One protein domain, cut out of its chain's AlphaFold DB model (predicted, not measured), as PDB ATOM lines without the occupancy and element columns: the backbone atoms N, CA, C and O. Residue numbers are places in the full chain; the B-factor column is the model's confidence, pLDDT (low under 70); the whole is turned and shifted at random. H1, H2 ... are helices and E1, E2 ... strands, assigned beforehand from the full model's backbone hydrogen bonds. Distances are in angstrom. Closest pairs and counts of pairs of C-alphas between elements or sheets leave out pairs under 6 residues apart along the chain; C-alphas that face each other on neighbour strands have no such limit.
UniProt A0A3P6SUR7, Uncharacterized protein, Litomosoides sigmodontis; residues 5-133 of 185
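What this domain is: This is residues 5 to 133 of the 185 residues of an uncharacterized protein of Litomosoides sigmodontis (UniProt A0A3P6SUR7). Two long strand hairpins, E3 with E4 and E6 with E7, meet near Trp 48 of E3 and Arg 105 of E6 and spread from there like an open V, with their turns at the wide end. E1 and E2 widen the first hairpin into a curled sheet, E5 adds an edge to the second, and the unnamed stretch 30 to 46 loops across from the first sheet to E6. The printed part has 129 residues, with E1, H1 and E2 to E7 in that order along the chain, mostly strand. The antiparallel sheets have the orders E1, E3, E4, E2 and E5, E7, E6. The whole is compact, with a radius of gyration of the C-alphas of 15.9 A, yet elongated, spanning 52 by 30 by 26 A.

Where its parts are: In the larger sheet, E3 holds residues 47 to 58, 30.1 A long, and E4 residues 63 to 73, 32.6 A. Its edge strands are E1, residues 5 to 7, 6.0 A, beginning at C-alpha 5 (-24.642, 50.871, 282.126), and E2, residues 25 to 29, 13.5 A. In the other sheet, E5 holds residues 83 to 86, 10.2 A, E6 residues 102 to 113, 32.4 A, and E7 residues 119 to 132, 40.2 A, ending at C-alpha 132 (-39.079, 28.908, 289.255). H1, residues 11 to 14, measures 5.1 A.

How they stand to each other: The larger sheet is strongly twisted. In the hairpin E3 and E4, N 50 and O 69 are 2.9 A apart, within hydrogen-bond range; E3 bends by 61 degrees at residue 50. E1 is antiparallel to E3, with N 6 and O 52 at 3.2 A, and E2 to E4, with N 28 and O 70 at 2.8 A. The closest C-alphas of E3 and E6, those of Trp 48 and Arg 105, are 4.7 A apart, and E6 bends by 60 degrees at residue 105. E4 and E6 are near each other, with 7 pairs of C-alphas within 10 A, while E4 and E7 are apart. In the hairpin E6 and E7, N 110 and O 123 are 2.9 A apart; E5 is antiparallel to E7, with N 83 and O 128 at 2.8 A. Residues 41 to 42 pair antiparallel with 106 to 107 of E6, and 77 to 78 with 131 to 132 of E7. H1 is on neither sheet; it is too short for an O i to N i+4 pair, and its one O i to N i+3 pair is not within range.

The domain as a whole: The farthest C-alphas, those of Pro 21 and Asn 116, are 53.5 A apart. The printed part has no cut. The links E2 to E3 and E5 to E6 are long, with 17 and 15 residues. The mean pLDDT of the printed part is 73.3; 41 residues are under 70, among them 5 to 23 and 89 to 100.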
ATOM      1  N   GLU A   5     -23.836  52.014 281.702       33.09
ATOM      2  CA  GLU A   5     -24.642  50.871 282.126       33.09
ATOM      3  C   GLU A   5     -25.213  51.184 283.509       33.09
ATOM      4  O   GLU A   5     -24.470  51.538 284.427       33.09
ATOM      5  N   MET A   6     -26.539  51.120 283.638       35.97
ATOM      6  CA  MET A   6     -27.190  51.104 284.941       35.97
ATOM      7  C   MET A   6     -27.634  49.669 285.180       35.97
ATOM      8  O   MET A   6     -28.642  49.210 284.634       35.97
ATOM      9  N   GLU A   7     -26.834  48.950 285.958       37.91
ATOM     10  CA  GLU A   7     -27.245  47.665 286.496       37.91
ATOM     11  C   GLU A   7     -28.354  47.935 287.508       37.91
ATOM     12  O   GLU A   7     -28.206  48.710 288.454       37.91
ATOM     13  N   MET A   8     -29.513  47.334 287.269       43.19
ATOM     14  CA  MET A   8     -30.490  47.208 288.328       43.19
ATOM     15  C   MET A   8     -29.887  46.154 289.251       43.19
ATOM     16  O   MET A   8     -29.751  45.012 288.819       43.19
ATOM     17  N   ASN A   9     -29.433  46.547 290.448       34.22
ATOM     18  CA  ASN A   9     -28.847  45.628 291.428       34.22
ATOM     19  C   ASN A   9     -29.882  44.566 291.822       34.22
ATOM     20  O   ASN A   9     -30.541  44.653 292.856       34.22
ATOM     21  N   ASP A  10     -30.006  43.532 291.004       41.38
ATOM     22  CA  ASP A  10     -30.482  42.237 291.429       41.38
ATOM     23  C   ASP A  10     -29.257  41.410 291.822       41.38
ATOM     24  O   ASP A  10     -28.922  40.382 291.227       41.38
ATOM     25  N   ASP A  11     -28.590  41.864 292.890       37.53
ATOM     26  CA  ASP A  11     -27.524  41.136 293.585       37.53
ATOM     27  C   ASP A  11     -27.996  39.750 294.076       37.53
ATOM     28  O   ASP A  11     -27.248  39.036 294.726       37.53
ATOM     29  N   ARG A  12     -29.232  39.318 293.792       44.09
ATOM     30  CA  ARG A  12     -29.814  38.039 294.220       44.09
ATOM     31  C   ARG A  12     -29.748  36.968 293.138       44.09
ATOM     32  O   ARG A  12     -29.824  35.786 293.468       44.09
ATOM     33  N   LEU A  13     -29.527  37.356 291.879       41.03
ATOM     34  CA  LEU A  13     -29.112  36.439 290.812       41.03
ATOM     35  C   LEU A  13     -27.591  36.212 290.801       41.03
ATOM     36  O   LEU A  13     -27.118  35.249 290.192       41.03
ATOM     37  N   HIS A  14     -26.819  37.066 291.484       37.16
ATOM     38  CA  HIS A  14     -25.357  36.957 291.606       37.16
ATOM     39  C   HIS A  14     -24.852  36.747 293.047       37.16
ATOM     40  O   HIS A  14     -23.711  36.331 293.245       37.16
ATOM     41  N   GLY A  15     -25.706  36.916 294.057       27.02
ATOM     42  CA  GLY A  15     -25.398  36.753 295.476       27.02
ATOM     43  C   GLY A  15     -26.291  35.706 296.140       27.02
ATOM     44  O   GLY A  15     -27.392  35.997 296.597       27.02
ATOM     45  N   HIS A  16     -25.780  34.472 296.183       32.34
ATOM     46  CA  HIS A  16     -26.102  33.393 297.130       32.34
ATOM     47  C   HIS A  16     -27.557  33.362 297.666       32.34
ATOM     48  O   HIS A  16     -27.883  33.915 298.711       32.34
ATOM     49  N   SER A  17     -28.466  32.642 296.998       31.80
ATOM     50  CA  SER A  17     -28.809  31.268 297.426       31.80
ATOM     51  C   SER A  17     -29.246  30.340 296.278       31.80
ATOM     52  O   SER A  17     -29.680  29.221 296.538       31.80
ATOM     53  N   TYR A  18     -29.080  30.758 295.024       40.09
ATOM     54  CA  TYR A  18     -29.056  29.870 293.861       40.09
ATOM     55  C   TYR A  18     -28.037  30.442 292.877       40.09
ATOM     56  O   TYR A  18     -28.341  31.355 292.117       40.09
ATOM     57  N   HIS A  19     -26.801  29.942 292.929       39.56
ATOM     58  CA  HIS A  19     -25.785  30.266 291.929       39.56
ATOM     59  C   HIS A  19     -26.246  29.713 290.581       39.56
ATOM     60  O   HIS A  19     -26.035  28.536 290.292       39.56
ATOM     61  N   VAL A  20     -26.895  30.538 289.756       45.09
ATOM     62  CA  VAL A  20     -26.922  30.280 288.317       45.09
ATOM     63  C   VAL A  20     -25.514  30.617 287.842       45.09
ATOM     64  O   VAL A  20     -25.107  31.772 287.973       45.09
ATOM     65  N   PRO A  21     -24.730  29.643 287.345       45.97
ATOM     66  CA  PRO A  21     -23.402  29.943 286.838       45.97
ATOM     67  C   PRO A  21     -23.524  31.056 285.796       45.97
ATOM     68  O   PRO A  21     -24.343  30.946 284.884       45.97
ATOM     69  N   GLN A  22     -22.721  32.115 285.912       49.31
ATOM     70  CA  GLN A  22     -22.777  33.284 285.020       49.31
ATOM     71  C   GLN A  22     -22.673  32.890 283.527       49.31
ATOM     72  O   GLN A  22     -23.213  33.564 282.659       49.31
ATOM     73  N   ASN A  23     -22.070  31.728 283.238       54.59
ATOM     74  CA  ASN A  23     -21.952  31.125 281.906       54.59
ATOM     75  C   ASN A  23     -23.274  30.593 281.303       54.59
ATOM     76  O   ASN A  23     -23.330  30.355 280.096       54.59
ATOM     77  N   ASP A  24     -24.323  30.399 282.109       72.94
ATOM     78  CA  ASP A  24     -25.639  29.892 281.682       72.94
ATOM     79  C   ASP A  24     -26.682  31.002 281.480       72.94
ATOM     80  O   ASP A  24     -27.842  30.719 281.153       72.94
ATOM     81  N   ILE A  25     -26.283  32.260 281.676       80.94
ATOM     82  CA  ILE A  25     -27.123  33.432 281.445       80.94
ATOM     83  C   ILE A  25     -26.712  34.055 280.114       80.94
ATOM     84  O   ILE A  25     -25.547  34.369 279.877       80.94
ATOM     85  N   LYS A  26     -27.685  34.233 279.219       85.44
ATOM     86  CA  LYS A  26     -27.494  34.929 277.945       85.44
ATOM     87  C   LYS A  26     -28.352  36.171 277.923       85.44
ATOM     88  O   LYS A  26     -29.570  36.063 278.017       85.44
ATOM     89  N   CYS A  27     -27.711  37.318 277.757       84.19
ATOM     90  CA  CYS A  27     -28.381  38.605 277.721       84.19
ATOM     91  C   CYS A  27     -28.336  39.196 276.317       84.19
ATOM     92  O   CYS A  27     -27.318  39.129 275.626       84.19
ATOM     93  N   ILE A  28     -29.460  39.762 275.902       81.44
ATOM     94  CA  ILE A  28     -29.630  40.446 274.629       81.44
ATOM     95  C   ILE A  28     -30.229  41.824 274.880       81.44
ATOM     96  O   ILE A  28     -30.988  42.026 275.825       81.44
ATOM     97  N   ARG A  29     -29.891  42.773 274.011       76.62
ATOM     98  CA  ARG A  29     -30.584  44.063 273.957       76.62
ATOM     99  C   ARG A  29     -31.894  43.894 273.208       76.62
ATOM    100  O   ARG A  29     -31.984  43.054 272.303       76.62
ATOM    101  N   LEU A  30     -32.889  44.690 273.568       72.75
ATOM    102  CA  LEU A  30     -34.143  44.714 272.834       72.75
ATOM    103  C   LEU A  30     -33.898  45.228 271.404       72.75
ATOM    104  O   LEU A  30     -33.164  46.188 271.187       72.75
ATOM    105  N   GLN A  31     -34.510  44.598 270.396       67.50
ATOM    106  CA  GLN A  31     -34.389  45.035 268.996       67.50
ATOM    107  C   GLN A  31     -35.373  46.170 268.650       67.50
ATOM    108  O   GLN A  31     -36.020  46.145 267.605       67.50
ATOM    109  N   GLY A  32     -35.517  47.160 269.532       68.94
ATOM    110  CA  GLY A  32     -36.447  48.270 269.344       68.94
ATOM    111  C   GLY A  32     -36.319  49.335 270.427       68.94
ATOM    112  O   GLY A  32     -35.890  49.050 271.539       68.94
ATOM    113  N   ILE A  33     -36.689  50.569 270.080       69.06
ATOM    114  CA  ILE A  33     -36.724  51.700 271.012       69.06
ATOM    115  C   ILE A  33     -38.055  51.653 271.763       69.06
ATOM    116  O   ILE A  33     -39.089  51.757 271.089       69.06
ATOM    117  N   PRO A  34     -38.052  51.559 273.105       72.50
ATOM    118  CA  PRO A  34     -39.284  51.590 273.871       72.50
ATOM    119  C   PRO A  34     -40.116  52.856 273.599       72.50
ATOM    120  O   PRO A  34     -39.580  53.966 273.548       72.50
ATOM    121  N   GLN A  35     -41.417  52.693 273.389       78.19
ATOM    122  CA  GLN A  35     -42.418  53.720 273.180       78.19
ATOM    123  C   GLN A  35     -43.334  53.865 274.395       78.19
ATOM    124  O   GLN A  35     -43.910  52.912 274.917       78.19
ATOM    125  N   CYS A  36     -43.607  55.116 274.760       79.44
ATOM    126  CA  CYS A  36     -44.556  55.434 275.821       79.44
ATOM    127  C   CYS A  36     -46.008  55.417 275.328       79.44
ATOM    128  O   CYS A  36     -46.672  56.448 275.206       79.44
ATOM    129  N   SER A  37     -46.470  54.219 274.972       81.62
ATOM    130  CA  SER A  37     -47.776  53.959 274.354       81.62
ATOM    131  C   SER A  37     -48.782  53.288 275.297       81.62
ATOM    132  O   SER A  37     -49.935  53.076 274.928       81.62
ATOM    133  N   GLY A  38     -48.355  52.940 276.513       81.75
ATOM    134  CA  GLY A  38     -49.118  52.139 277.467       81.75
ATOM    135  C   GLY A  38     -49.041  50.628 277.245       81.75
ATOM    136  O   GLY A  38     -49.579  49.871 278.051       81.75
ATOM    137  N   ILE A  39     -48.384  50.179 276.175       83.06
ATOM    138  CA  ILE A  39     -48.120  48.762 275.906       83.06
ATOM    139  C   ILE A  39     -46.911  48.319 276.738       83.06
ATOM    140  O   ILE A  39     -45.988  49.101 276.955       83.06
ATOM    141  N   ALA A  40     -46.931  47.078 277.241       81.56
ATOM    142  CA  ALA A  40     -45.786  46.514 277.953       81.56
ATOM    143  C   ALA A  40     -44.633  46.286 276.985       81.56
ATOM    144  O   ALA A  40     -44.770  45.543 276.011       81.56
ATOM    145  N   GLU A  41     -43.499  46.903 277.281       83.75
ATOM    146  CA  GLU A  41     -42.286  46.774 276.496       83.75
ATOM    147  C   GLU A  41     -41.135  46.303 277.372       83.75
ATOM    148  O   GLU A  41     -41.025  46.642 278.550       83.75
ATOM    149  N   GLY A  42     -40.272  45.476 276.796       84.69
ATOM    150  CA  GLY A  42     -39.209  44.811 277.527       84.69
ATOM    151  C   GLY A  42     -39.080  43.363 277.092       84.69
ATOM    152  O   GLY A  42     -39.142  43.034 275.908       84.69
ATOM    153  N   CYS A  43     -38.869  42.494 278.063       87.38
ATOM    154  CA  CYS A  43     -38.448  41.124 277.858       87.38
ATOM    155  C   CYS A  43     -39.649  40.226 277.584       87.38
ATOM    156  O   CYS A  43     -40.637  40.256 278.310       87.38
ATOM    157  N   SER A  44     -39.579  39.417 276.524       86.00
ATOM    158  CA  SER A  44     -40.655  38.528 276.071       86.00
ATOM    159  C   SER A  44     -40.366  37.050 276.388       86.00
ATOM    160  O   SER A  44     -39.215  36.637 276.543       86.00
ATOM    161  N   GLY A  45     -41.412  36.226 276.499       87.75
ATOM    162  CA  GLY A  45     -41.279  34.791 276.766       87.75
ATOM    163  C   GLY A  45     -40.548  34.484 278.079       87.75
ATOM    164  O   GLY A  45     -40.891  35.008 279.131       87.75
ATOM    165  N   GLN A  46     -39.533  33.622 278.011       89.44
ATOM    166  CA  GLN A  46     -38.751  33.145 279.163       89.44
ATOM    167  C   GLN A  46     -37.529  34.034 279.456       89.44
ATOM    168  O   GLN A  46     -36.457  33.541 279.809       89.44
ATOM    169  N   THR A  47     -37.675  35.344 279.252       89.25
ATOM    170  CA  THR A  47     -36.623  36.332 279.511       89.25
ATOM    171  C   THR A  47     -37.064  37.350 280.554       89.25
ATOM    172  O   THR A  47     -38.249  37.684 280.640       89.25
ATOM    173  N   TRP A  48     -36.110  37.834 281.347       89.06
ATOM    174  CA  TRP A  48     -36.328  38.850 282.374       89.06
ATOM    175  C   TRP A  48     -35.430  40.062 282.149       89.06
ATOM    176  O   TRP A  48     -34.383  39.972 281.505       89.06
ATOM    177  N   LEU A  49     -35.853  41.195 282.690       85.62
ATOM    178  CA  LEU A  49     -35.134  42.453 282.633       85.62
ATOM    179  C   LEU A  49     -34.018  42.449 283.680       85.62
ATOM    180  O   LEU A  49     -34.292  42.432 284.878       85.62
ATOM    181  N   ALA A  50     -32.769  42.485 283.225       81.00
ATOM    182  CA  ALA A  50     -31.596  42.531 284.099       81.00
ATOM    183  C   ALA A  50     -31.036  43.949 284.287       81.00
ATOM    184  O   ALA A  50     -30.237  44.190 285.184       81.00
ATOM    185  N   GLY A  51     -31.441  44.901 283.447       75.31
ATOM    186  CA  GLY A  51     -30.984  46.282 283.540       75.31
ATOM    187  C   GLY A  51     -31.236  47.065 282.261       75.31
ATOM    188  O   GLY A  51     -31.964  46.611 281.375       75.31
ATOM    189  N   PHE A  52     -30.610  48.238 282.166       74.19
ATOM    190  CA  PHE A  52     -30.734  49.127 281.015       74.19
ATOM    191  C   PHE A  52     -29.372  49.677 280.590       74.19
ATOM    192  O   PHE A  52     -28.555  50.082 281.420       74.19
ATOM    193  N   ASN A  53     -29.164  49.789 279.279       68.56
ATOM    194  CA  ASN A  53     -28.173  50.722 278.755       68.56
ATOM    195  C   ASN A  53     -28.806  52.109 278.697       68.56
ATOM    196  O   ASN A  53     -29.898  52.273 278.147       68.56
ATOM    197  N   ILE A  54     -28.115  53.115 279.230       68.31
ATOM    198  CA  ILE A  54     -28.601  54.492 279.202       68.31
ATOM    199  C   ILE A  54     -27.789  55.290 278.186       68.31
ATOM    200  O   ILE A  54     -26.558  55.381 278.260       68.31
ATOM    201  N   TYR A  55     -28.499  55.895 277.238       67.19
ATOM    202  CA  TYR A  55     -27.932  56.767 276.218       67.19
ATOM    203  C   TYR A  55     -28.511  58.170 276.359       67.19
ATOM    204  O   TYR A  55     -29.722  58.353 276.291       67.19
ATOM    205  N   VAL A  56     -27.662  59.184 276.501       71.19
ATOM    206  CA  VAL A  56     -28.106  60.580 276.387       71.19
ATOM    207  C   VAL A  56     -28.300  60.889 274.905       71.19
ATOM    208  O   VAL A  56     -27.333  60.851 274.144       71.19
ATOM    209  N   ILE A  57     -29.539  61.165 274.499       73.00
ATOM    210  CA  ILE A  57     -29.880  61.466 273.099       73.00
ATOM    211  C   ILE A  57     -29.945  62.969 272.826       73.00
ATOM    212  O   ILE A  57     -29.658  63.396 271.714       73.00
ATOM    213  N   GLU A  58     -30.252  63.771 273.847       75.69
ATOM    214  CA  GLU A  58     -30.219  65.231 273.781       75.69
ATOM    215  C   GLU A  58     -29.637  65.779 275.085       75.69
ATOM    216  O   GLU A  58     -30.158  65.532 276.176       75.69
ATOM    217  N   ASN A  59     -28.528  66.511 274.983       70.88
ATOM    218  CA  ASN A  59     -27.761  66.939 276.153       70.88
ATOM    219  C   ASN A  59     -28.392  68.166 276.831       70.88
ATOM    220  O   ASN A  59     -28.348  68.293 278.053       70.88
ATOM    221  N   SER A  60     -29.014  69.055 276.049       74.12
ATOM    222  CA  SER A  60     -29.609  70.296 276.563       74.12
ATOM    223  C   SER A  60     -30.823  70.042 277.462       74.12
ATOM    224  O   SER A  60     -30.968  70.675 278.507       74.12
ATOM    225  N   THR A  61     -31.657  69.071 277.093       66.19
ATOM    226  CA  THR A  61     -32.867  68.672 277.827       66.19
ATOM    227  C   THR A  61     -32.661  67.420 278.678       66.19
ATOM    228  O   THR A  61     -33.591  66.981 279.351       66.19
ATOM    229  N   ARG A  62     -31.441  66.857 278.673       70.69
ATOM    230  CA  ARG A  62     -31.065  65.619 279.376       70.69
ATOM    231  C   ARG A  62     -32.000  64.452 279.063       70.69
ATOM    232  O   ARG A  62     -32.284  63.629 279.930       70.69
ATOM    233  N   VAL A  63     -32.484  64.377 277.826       67.00
ATOM    234  CA  VAL A  63     -33.331  63.261 277.413       67.00
ATOM    235  C   VAL A  63     -32.454  62.020 277.297       67.00
ATOM    236  O   VAL A  63     -31.452  62.003 276.573       67.00
ATOM    237  N   THR A  64     -32.844  60.981 278.027       68.00
ATOM    238  CA  THR A  64     -32.162  59.688 278.066       68.00
ATOM    239  C   THR A  64     -33.024  58.613 277.427       68.00
ATOM    240  O   THR A  64     -34.187  58.459 277.795       68.00
ATOM    241  N   LEU A  65     -32.437  57.830 276.530       69.56
ATOM    242  CA  LEU A  65     -32.994  56.572 276.055       69.56
ATOM    243  C   LEU A  65     -32.563  55.441 276.992       69.56
ATOM    244  O   LEU A  65     -31.373  55.288 277.271       69.56
ATOM    245  N   TRP A  66     -33.541  54.660 277.439       74.44
ATOM    246  CA  TRP A  66     -33.356  53.484 278.280       74.44
ATOM    247  C   TRP A  66     -33.549  52.254 277.399       74.44
ATOM    248  O   TRP A  66     -34.663  51.975 276.964       74.44
ATOM    249  N   ASP A  67     -32.460  51.559 277.088       72.06
ATOM    250  CA  ASP A  67     -32.452  50.371 276.232       72.06
ATOM    251  C   ASP A  67     -32.412  49.100 277.103       72.06
ATOM    252  O   ASP A  67     -31.380  48.838 277.737       72.06
ATOM    253  N   PRO A  68     -33.518  48.333 277.192       79.25
ATOM    254  CA  PRO A  68     -33.633  47.186 278.083       79.25
ATOM    255  C   PRO A  68     -32.653  46.058 277.746       79.25
ATOM    256  O   PRO A  68     -32.486  45.666 276.587       79.25
ATOM    257  N   ILE A  69     -32.066  45.468 278.785       78.62
ATOM    258  CA  ILE A  69     -31.252  44.257 278.695       78.62
ATOM    259  C   ILE A  69     -32.087  43.082 279.196       78.62
ATOM    260  O   ILE A  69     -32.434  43.002 280.376       78.62
ATOM    261  N   CYS A  70     -32.380  42.155 278.291       85.31
ATOM    262  CA  CYS A  70     -33.172  40.970 278.567       85.31
ATOM    263  C   CYS A  70     -32.286  39.738 278.647       85.31
ATOM    264  O   CYS A  70     -31.611  39.385 277.680       85.31
ATOM    265  N   CYS A  71     -32.309  39.069 279.790       86.12
ATOM    266  CA  CYS A  71     -31.535  37.864 280.031       86.12
ATOM    267  C   CYS A  71     -32.422  36.623 280.021       86.12
ATOM    268  O   CYS A  71     -33.612  36.675 280.324       86.12
ATOM    269  N   ALA A  72     -31.825  35.500 279.642       87.44
ATOM    270  CA  ALA A  72     -32.450  34.191 279.625       87.44
ATOM    271  C   ALA A  72     -31.505  33.166 280.249       87.44
ATOM    272  O   ALA A  72     -30.286  33.241 280.076       87.44
ATOM    273  N   SER A  73     -32.069  32.152 280.895       86.19
ATOM    274  CA  SER A  73     -31.330  30.981 281.349       86.19
ATOM    275  C   SER A  73     -32.202  29.747 281.219       86.19
ATOM    276  O   SER A  73     -33.404  29.797 281.454       86.19
ATOM    277  N   LYS A  74     -31.590  28.604 280.902       83.62
ATOM    278  CA  LYS A  74     -32.290  27.308 280.913       83.62
ATOM    279  C   LYS A  74     -32.724  26.893 282.319       83.62
ATOM    280  O   LYS A  74     -33.567  26.013 282.453       83.62
ATOM    281  N   ASN A  75     -32.139  27.514 283.341       81.25
ATOM    282  CA  ASN A  75     -32.399  27.225 284.743       81.25
ATOM    283  C   ASN A  75     -33.514  28.100 285.329       81.25
ATOM    284  O   ASN A  75     -33.845  27.927 286.492       81.25
ATOM    285  N   ILE A  76     -34.101  29.021 284.564       82.25
ATOM    286  CA  ILE A  76     -35.164  29.911 285.037       82.25
ATOM    287  C   ILE A  76     -36.379  29.725 284.135       82.25
ATOM    288  O   ILE A  76     -36.281  29.824 282.916       82.25
ATOM    289  N   ILE A  77     -37.521  29.439 284.753       86.69
ATOM    290  CA  ILE A  77     -38.825  29.360 284.102       86.69
ATOM    291  C   ILE A  77     -39.694  30.457 284.693       86.69
ATOM    292  O   ILE A  77     -40.036  30.411 285.874       86.69
ATOM    293  N   ILE A  78     -40.063  31.426 283.871       87.38
ATOM    294  CA  ILE A  78     -40.940  32.528 284.247       87.38
ATOM    295  C   ILE A  78     -42.389  32.089 284.047       87.38
ATOM    296  O   ILE A  78     -42.749  31.554 282.994       87.38
ATOM    297  N   ASN A  79     -43.212  32.298 285.071       85.69
ATOM    298  CA  ASN A  79     -44.640  32.016 285.041       85.69
ATOM    299  C   ASN A  79     -45.405  33.224 284.473       85.69
ATOM    300  O   ASN A  79     -45.029  34.370 284.698       85.69
ATOM    301  N   GLU A  80     -46.516  32.968 283.784       79.44
ATOM    302  CA  GLU A  80     -47.286  34.003 283.070       79.44
ATOM    303  C   GLU A  80     -48.238  34.815 283.971       79.44
ATOM    304  O   GLU A  80     -48.816  35.805 283.531       79.44
ATOM    305  N   ASN A  81     -48.380  34.437 285.246       84.31
ATOM    306  CA  ASN A  81     -49.209  35.150 286.220       84.31
ATOM    307  C   ASN A  81     -48.462  36.368 286.779       84.31
ATOM    308  O   ASN A  81     -47.992  36.359 287.917       84.31
ATOM    309  N   CYS A  82     -48.323  37.392 285.945       85.69
ATOM    310  CA  CYS A  82     -47.617  38.621 286.270       85.69
ATOM    311  C   CYS A  82     -48.529  39.651 286.945       85.69
ATOM    312  O   CYS A  82     -49.730  39.723 286.679       85.69
ATOM    313  N   ILE A  83     -47.934  40.486 287.789       86.06
ATOM    314  CA  ILE A  83     -48.562  41.670 288.376       86.06
ATOM    315  C   ILE A  83     -47.949  42.932 287.772       86.06
ATOM    316  O   ILE A  83     -46.837  42.903 287.246       86.06
ATOM    317  N   ASN A  84     -48.675  44.046 287.854       86.88
ATOM    318  CA  ASN A  84     -48.181  45.349 287.425       86.88
ATOM    319  C   ASN A  84     -48.114  46.289 288.622       86.88
ATOM    320  O   ASN A  84     -49.140  46.518 289.264       86.88
ATOM    321  N   ASP A  85     -46.941  46.860 288.878       83.12
ATOM    322  CA  ASP A  85     -46.734  47.787 289.988       83.12
ATOM    323  C   ASP A  85     -46.307  49.169 289.495       83.12
ATOM    324  O   ASP A  85     -45.533  49.289 288.548       83.12
ATOM    325  N   ARG A  86     -46.844  50.229 290.104       82.69
ATOM    326  CA  ARG A  86     -46.577  51.614 289.696       82.69
ATOM    327  C   ARG A  86     -45.300  52.107 290.366       82.69
ATOM    328  O   ARG A  86     -45.256  52.225 291.583       82.69
ATOM    329  N   LEU A  87     -44.322  52.488 289.549       75.62
ATOM    330  CA  LEU A  87     -43.008  52.926 290.011       75.62
ATOM    331  C   LEU A  87     -43.000  54.343 290.574       75.62
ATOM    332  O   LEU A  87     -42.430  54.595 291.628       75.62
ATOM    333  N   ASN A  88     -43.592  55.293 289.854       73.19
ATOM    334  CA  ASN A  88     -43.543  56.693 290.245       73.19
ATOM    335  C   ASN A  88     -44.841  57.095 290.944       73.19
ATOM    336  O   ASN A  88     -45.928  56.996 290.370       73.19
ATOM    337  N   ARG A  89     -44.737  57.587 292.177       66.06
ATOM    338  CA  ARG A  89     -45.844  58.233 292.885       66.06
ATOM    339  C   ARG A  89     -45.595  59.739 292.951       66.06
ATOM    340  O   ARG A  89     -44.444  60.154 293.073       66.06
ATOM    341  N   PRO A  90     -46.642  60.576 292.849       59.53
ATOM    342  CA  PRO A  90     -46.471  62.016 292.987       59.53
ATOM    343  C   PRO A  90     -45.850  62.350 294.350       59.53
ATOM    344  O   PRO A  90     -46.375  61.928 295.374       59.53
ATOM    345  N   ASN A  91     -44.777  63.148 294.353       57.34
ATOM    346  CA  ASN A  91     -44.094  63.668 295.549       57.34
ATOM    347  C   ASN A  91     -43.375  62.639 296.442       57.34
ATOM    348  O   ASN A  91     -42.955  62.997 297.542       57.34
ATOM    349  N   GLU A  92     -43.200  61.398 295.989       59.28
ATOM    350  CA  GLU A  92     -42.434  60.380 296.714       59.28
ATOM    351  C   GLU A  92     -41.139  60.062 295.959       59.28
ATOM    352  O   GLU A  92     -41.103  60.057 294.724       59.28
ATOM    353  N   ASN A  93     -40.060  59.810 296.704       54.16
ATOM    354  CA  ASN A  93     -38.836  59.283 296.113       54.16
ATOM    355  C   ASN A  93     -39.100  57.872 295.579       54.16
ATOM    356  O   ASN A  93     -39.892  57.117 296.140       54.16
ATOM    357  N   PHE A  94     -38.417  57.518 294.495       58.78
ATOM    358  CA  PHE A  94     -38.477  56.171 293.951       58.78
ATOM    359  C   PHE A  94     -37.776  55.191 294.902       58.78
ATOM    360  O   PHE A  94     -36.552  55.206 295.014       58.78
ATOM    361  N   GLU A  95     -38.554  54.329 295.552       58.34
ATOM    362  CA  GLU A  95     -38.073  53.160 296.287       58.34
ATOM    363  C   GLU A  95     -38.903  51.957 295.837       58.34
ATOM    364  O   GLU A  95     -40.126  51.938 295.986       58.34
ATOM    365  N   HIS A  96     -38.250  50.969 295.223       64.19
ATOM    366  CA  HIS A  96     -38.924  49.781 294.711       64.19
ATOM    367  C   HIS A  96     -38.074  48.537 294.960       64.19
ATOM    368  O   HIS A  96     -36.895  48.493 294.607       64.19
ATOM    369  N   GLU A  97     -38.678  47.536 295.595       64.19
ATOM    370  CA  GLU A  97     -38.065  46.242 295.877       64.19
ATOM    371  C   GLU A  97     -39.076  45.142 295.548       64.19
ATOM    372  O   GLU A  97     -40.253  45.239 295.895       64.19
ATOM    373  N   ILE A  98     -38.612  44.073 294.903       65.69
ATOM    374  CA  ILE A  98     -39.418  42.879 294.642       65.69
ATOM    375  C   ILE A  98     -38.928  41.690 295.469       65.69
ATOM    376  O   ILE A  98     -37.770  41.621 295.899       65.69
ATOM    377  N   ALA A  99     -39.825  40.734 295.703       68.81
ATOM    378  CA  ALA A  99     -39.495  39.485 296.378       68.81
ATOM    379  C   ALA A  99     -38.490  38.644 295.562       68.81
ATOM    380  O   ALA A  99     -38.356  38.800 294.351       68.81
ATOM    381  N   LYS A 100     -37.752  37.752 296.237       68.50
ATOM    382  CA  LYS A 100     -36.630  36.986 295.645       68.50
ATOM    383  C   LYS A 100     -37.045  35.969 294.575       68.50
ATOM    384  O   LYS A 100     -36.196  35.467 293.851       68.50
ATOM    385  N   ASP A 101     -38.317  35.614 294.544       73.94
ATOM    386  CA  ASP A 101     -38.948  34.683 293.612       73.94
ATOM    387  C   ASP A 101     -39.689  35.404 292.474       73.94
ATOM    388  O   ASP A 101     -40.358  34.765 291.659       73.94
ATOM    389  N   LEU A 102     -39.549  36.729 292.403       81.56
ATOM    390  CA  LEU A 102     -40.084  37.574 291.351       81.56
ATOM    391  C   LEU A 102     -38.954  38.118 290.480       81.56
ATOM    392  O   LEU A 102     -37.840  38.345 290.942       81.56
ATOM    393  N   VAL A 103     -39.272  38.370 289.217       85.56
ATOM    394  CA  VAL A 103     -38.403  39.070 288.273       85.56
ATOM    395  C   VAL A 103     -39.175  40.169 287.570       85.56
ATOM    396  O   VAL A 103     -40.361  40.027 287.267       85.56
ATOM    397  N   TYR A 104     -38.479  41.249 287.247       87.88
ATOM    398  CA  TYR A 104     -38.990  42.249 286.325       87.88
ATOM    399  C   TYR A 104     -38.992  41.700 284.903       87.88
ATOM    400  O   TYR A 104     -38.028  41.066 284.471       87.88
ATOM    401  N   ARG A 105     -40.050  41.970 284.145       88.25
ATOM    402  CA  ARG A 105     -40.128  41.591 282.730       88.25
ATOM    403  C   ARG A 105     -40.198  42.771 281.795       88.25
ATOM    404  O   ARG A 105     -39.597  42.726 280.728       88.25
ATOM    405  N   GLY A 106     -40.896  43.821 282.180       87.00
ATOM    406  CA  GLY A 106     -41.117  44.931 281.279       87.00
ATOM    407  C   GLY A 106     -41.574  46.172 281.998       87.00
ATOM    408  O   GLY A 106     -41.852  46.163 283.195       87.00
ATOM    409  N   LEU A 107     -41.635  47.238 281.221       84.81
ATOM    410  CA  LEU A 107     -42.009  48.566 281.635       84.81
ATOM    411  C   LEU A 107     -43.141  49.034 280.718       84.81
ATOM    412  O   LEU A 107     -43.085  48.900 279.498       84.81
ATOM    413  N   GLN A 108     -44.188  49.565 281.322       87.88
ATOM    414  CA  GLN A 108     -45.264  50.275 280.654       87.88
ATOM    415  C   GLN A 108     -45.169  51.737 281.036       87.88
ATOM    416  O   GLN A 108     -44.909  52.054 282.202       87.88
ATOM    417  N   CYS A 109     -45.452  52.631 280.092       86.88
ATOM    418  CA  CYS A 109     -45.629  54.024 280.455       86.88
ATOM    419  C   CYS A 109     -46.723  54.751 279.694       86.88
ATOM    420  O   CYS A 109     -47.048  54.416 278.554       86.88
ATOM    421  N   TRP A 110     -47.287  55.760 280.357       87.31
ATOM    422  CA  TRP A 110     -48.363  56.596 279.844       87.31
ATOM    423  C   TRP A 110     -48.057  58.066 280.058       87.31
ATOM    424  O   TRP A 110     -47.635  58.481 281.137       87.31
ATOM    425  N   HIS A 111     -48.393  58.861 279.053       88.25
ATOM    426  CA  HIS A 111     -48.423  60.309 279.151       88.25
ATOM    427  C   HIS A 111     -49.657  60.777 279.932       88.25
ATOM    428  O   HIS A 111     -50.781  60.384 279.613       88.25
ATOM    429  N   GLN A 112     -49.465  61.646 280.925       83.81
ATOM    430  CA  GLN A 112     -50.559  62.332 281.611       83.81
ATOM    431  C   GLN A 112     -50.624  63.799 281.194       83.81
ATOM    432  O   GLN A 112     -49.671  64.563 281.364       83.81
ATOM    433  N   TYR A 113     -51.786  64.199 280.686       87.88
ATOM    434  CA  TYR A 113     -52.054  65.557 280.222       87.88
ATOM    435  C   TYR A 113     -53.054  66.254 281.140       87.88
ATOM    436  O   TYR A 113     -53.996  65.634 281.635       87.88
ATOM    437  N   ASN A 114     -52.846  67.546 281.379       87.25
ATOM    438  CA  ASN A 114     -53.786  68.367 282.136       87.25
ATOM    439  C   ASN A 114     -54.977  68.799 281.253       87.25
ATOM    440  O   ASN A 114     -55.040  68.485 280.064       87.25
ATOM    441  N   THR A 115     -55.905  69.581 281.810       94.38
ATOM    442  CA  THR A 115     -57.074  70.107 281.073       94.38
ATOM    443  C   THR A 115     -56.708  70.978 279.866       94.38
ATOM    444  O   THR A 115     -57.525  71.143 278.968       94.38
ATOM    445  N   ASN A 116     -55.485  71.516 279.828       95.25
ATOM    446  CA  ASN A 116     -54.959  72.348 278.743       95.25
ATOM    447  C   ASN A 116     -54.103  71.536 277.750       95.25
ATOM    448  O   ASN A 116     -53.328  72.117 276.993       95.25
ATOM    449  N   ASN A 117     -54.191  70.202 277.781       90.56
ATOM    450  CA  ASN A 117     -53.424  69.282 276.937       90.56
ATOM    451  C   ASN A 117     -51.893  69.434 277.053       90.56
ATOM    452  O   ASN A 117     -51.144  69.139 276.124       90.56
ATOM    453  N   THR A 118     -51.414  69.913 278.199       91.25
ATOM    454  CA  THR A 118     -49.982  69.998 278.501       91.25
ATOM    455  C   THR A 118     -49.560  68.738 279.246       91.25
ATOM    456  O   THR A 118     -50.197  68.377 280.239       91.25
ATOM    457  N   LEU A 119     -48.504  68.071 278.768       82.88
ATOM    458  CA  LEU A 119     -47.893  66.934 279.460       82.88
ATOM    459  C   LEU A 119     -47.375  67.410 280.820       82.88
ATOM    460  O   LEU A 119     -46.570  68.339 280.869       82.88
ATOM    461  N   PHE A 120     -47.840  66.792 281.903       82.94
ATOM    462  CA  PHE A 120     -47.430  67.171 283.259       82.94
ATOM    463  C   PHE A 120     -46.868  66.007 284.081       82.94
ATOM    464  O   PHE A 120     -46.185  66.267 285.066       82.94
ATOM    465  N   ASP A 121     -47.120  64.755 283.688       80.12
ATOM    466  CA  ASP A 121     -46.534  63.572 284.328       80.12
ATOM    467  C   ASP A 121     -46.403  62.408 283.327       80.12
ATOM    468  O   ASP A 121     -47.073  62.370 282.288       80.12
ATOM    469  N   LEU A 122     -45.534  61.451 283.647       80.50
ATOM    470  CA  LEU A 122     -45.404  60.158 282.981       80.50
ATOM    471  C   LEU A 122     -45.673  59.065 284.010       80.50
ATOM    472  O   LEU A 122     -44.907  58.928 284.954       80.50
ATOM    473  N   ILE A 123     -46.713  58.251 283.841       83.75
ATOM    474  CA  ILE A 123     -46.903  57.071 284.699       83.75
ATOM    475  C   ILE A 123     -46.004  55.958 284.191       83.75
ATOM    476  O   ILE A 123     -46.088  55.615 283.018       83.75
ATOM    477  N   TRP A 124     -45.251  55.336 285.089       83.19
ATOM    478  CA  TRP A 124     -44.440  54.153 284.842       83.19
ATOM    479  C   TRP A 124     -44.972  52.980 285.662       83.19
ATOM    480  O   TRP A 124     -45.201  53.108 286.869       83.19
ATOM    481  N   LYS A 125     -45.170  51.829 285.020       86.88
ATOM    482  CA  LYS A 125     -45.500  50.569 285.692       86.88
ATOM    483  C   LYS A 125     -44.546  49.466 285.274       86.88
ATOM    484  O   LYS A 125     -44.252  49.341 284.091       86.88
ATOM    485  N   MET A 126     -44.109  48.656 286.227       86.06
ATOM    486  CA  MET A 126     -43.330  47.452 285.967       86.06
ATOM    487  C   MET A 126     -44.230  46.235 285.899       86.06
ATOM    488  O   MET A 126     -45.039  46.018 286.799       86.06
ATOM    489  N   GLU A 127     -44.018  45.410 284.882       89.06
ATOM    490  CA  GLU A 127     -44.503  44.037 284.860       89.06
ATOM    491  C   GLU A 127     -43.533  43.162 285.661       89.06
ATOM    492  O   GLU A 127     -42.332  43.113 285.374       89.06
ATOM    493  N   ILE A 128     -44.060  42.480 286.674       86.94
ATOM    494  CA  ILE A 128     -43.305  41.656 287.616       86.94
ATOM    495  C   ILE A 128     -43.929  40.267 287.620       86.94
ATOM    496  O   ILE A 128     -45.137  40.124 287.802       86.94
ATOM    497  N   CYS A 129     -43.115  39.235 287.433       87.94
ATOM    498  CA  CYS A 129     -43.602  37.870 287.271       87.94
ATOM    499  C   CYS A 129     -42.872  36.913 288.209       87.94
ATOM    500  O   CYS A 129     -41.660  37.046 288.389       87.94
ATOM    501  N   PRO A 130     -43.566  35.909 288.765       85.69
ATOM    502  CA  PRO A 130     -42.906  34.860 289.515       85.69
ATOM    503  C   PRO A 130     -42.103  33.955 288.587       85.69
ATOM    504  O   PRO A 130     -42.526  33.657 287.467       85.69
ATOM    505  N   PHE A 131     -40.972  33.457 289.071       85.19
ATOM    506  CA  PHE A 131     -40.173  32.463 288.363       85.19
ATOM    507  C   PHE A 131     -39.886  31.245 289.241       85.19
ATOM    508  O   PHE A 131     -40.058  31.248 290.456       85.19
ATOM    509  N   ARG A 132     -39.466  30.158 288.602       80.44
ATOM    510  CA  ARG A 132     -39.079  28.908 289.255       80.44
ATOM    511  C   ARG A 132     -37.907  28.265 288.536       80.44
ATOM    512  O   ARG A 132     -37.690  28.500 287.352       80.44
ATOM    513  N   TYR A 133     -37.208  27.380 289.227       76.00
ATOM    514  CA  TYR A 133     -36.166  26.558 288.620       76.00
ATOM    515  C   TYR A 133     -36.782  25.268 288.041       76.00
ATOM    516  O   TYR A 133     -37.636  24.660 288.699       76.00
TER     517      TYR A 133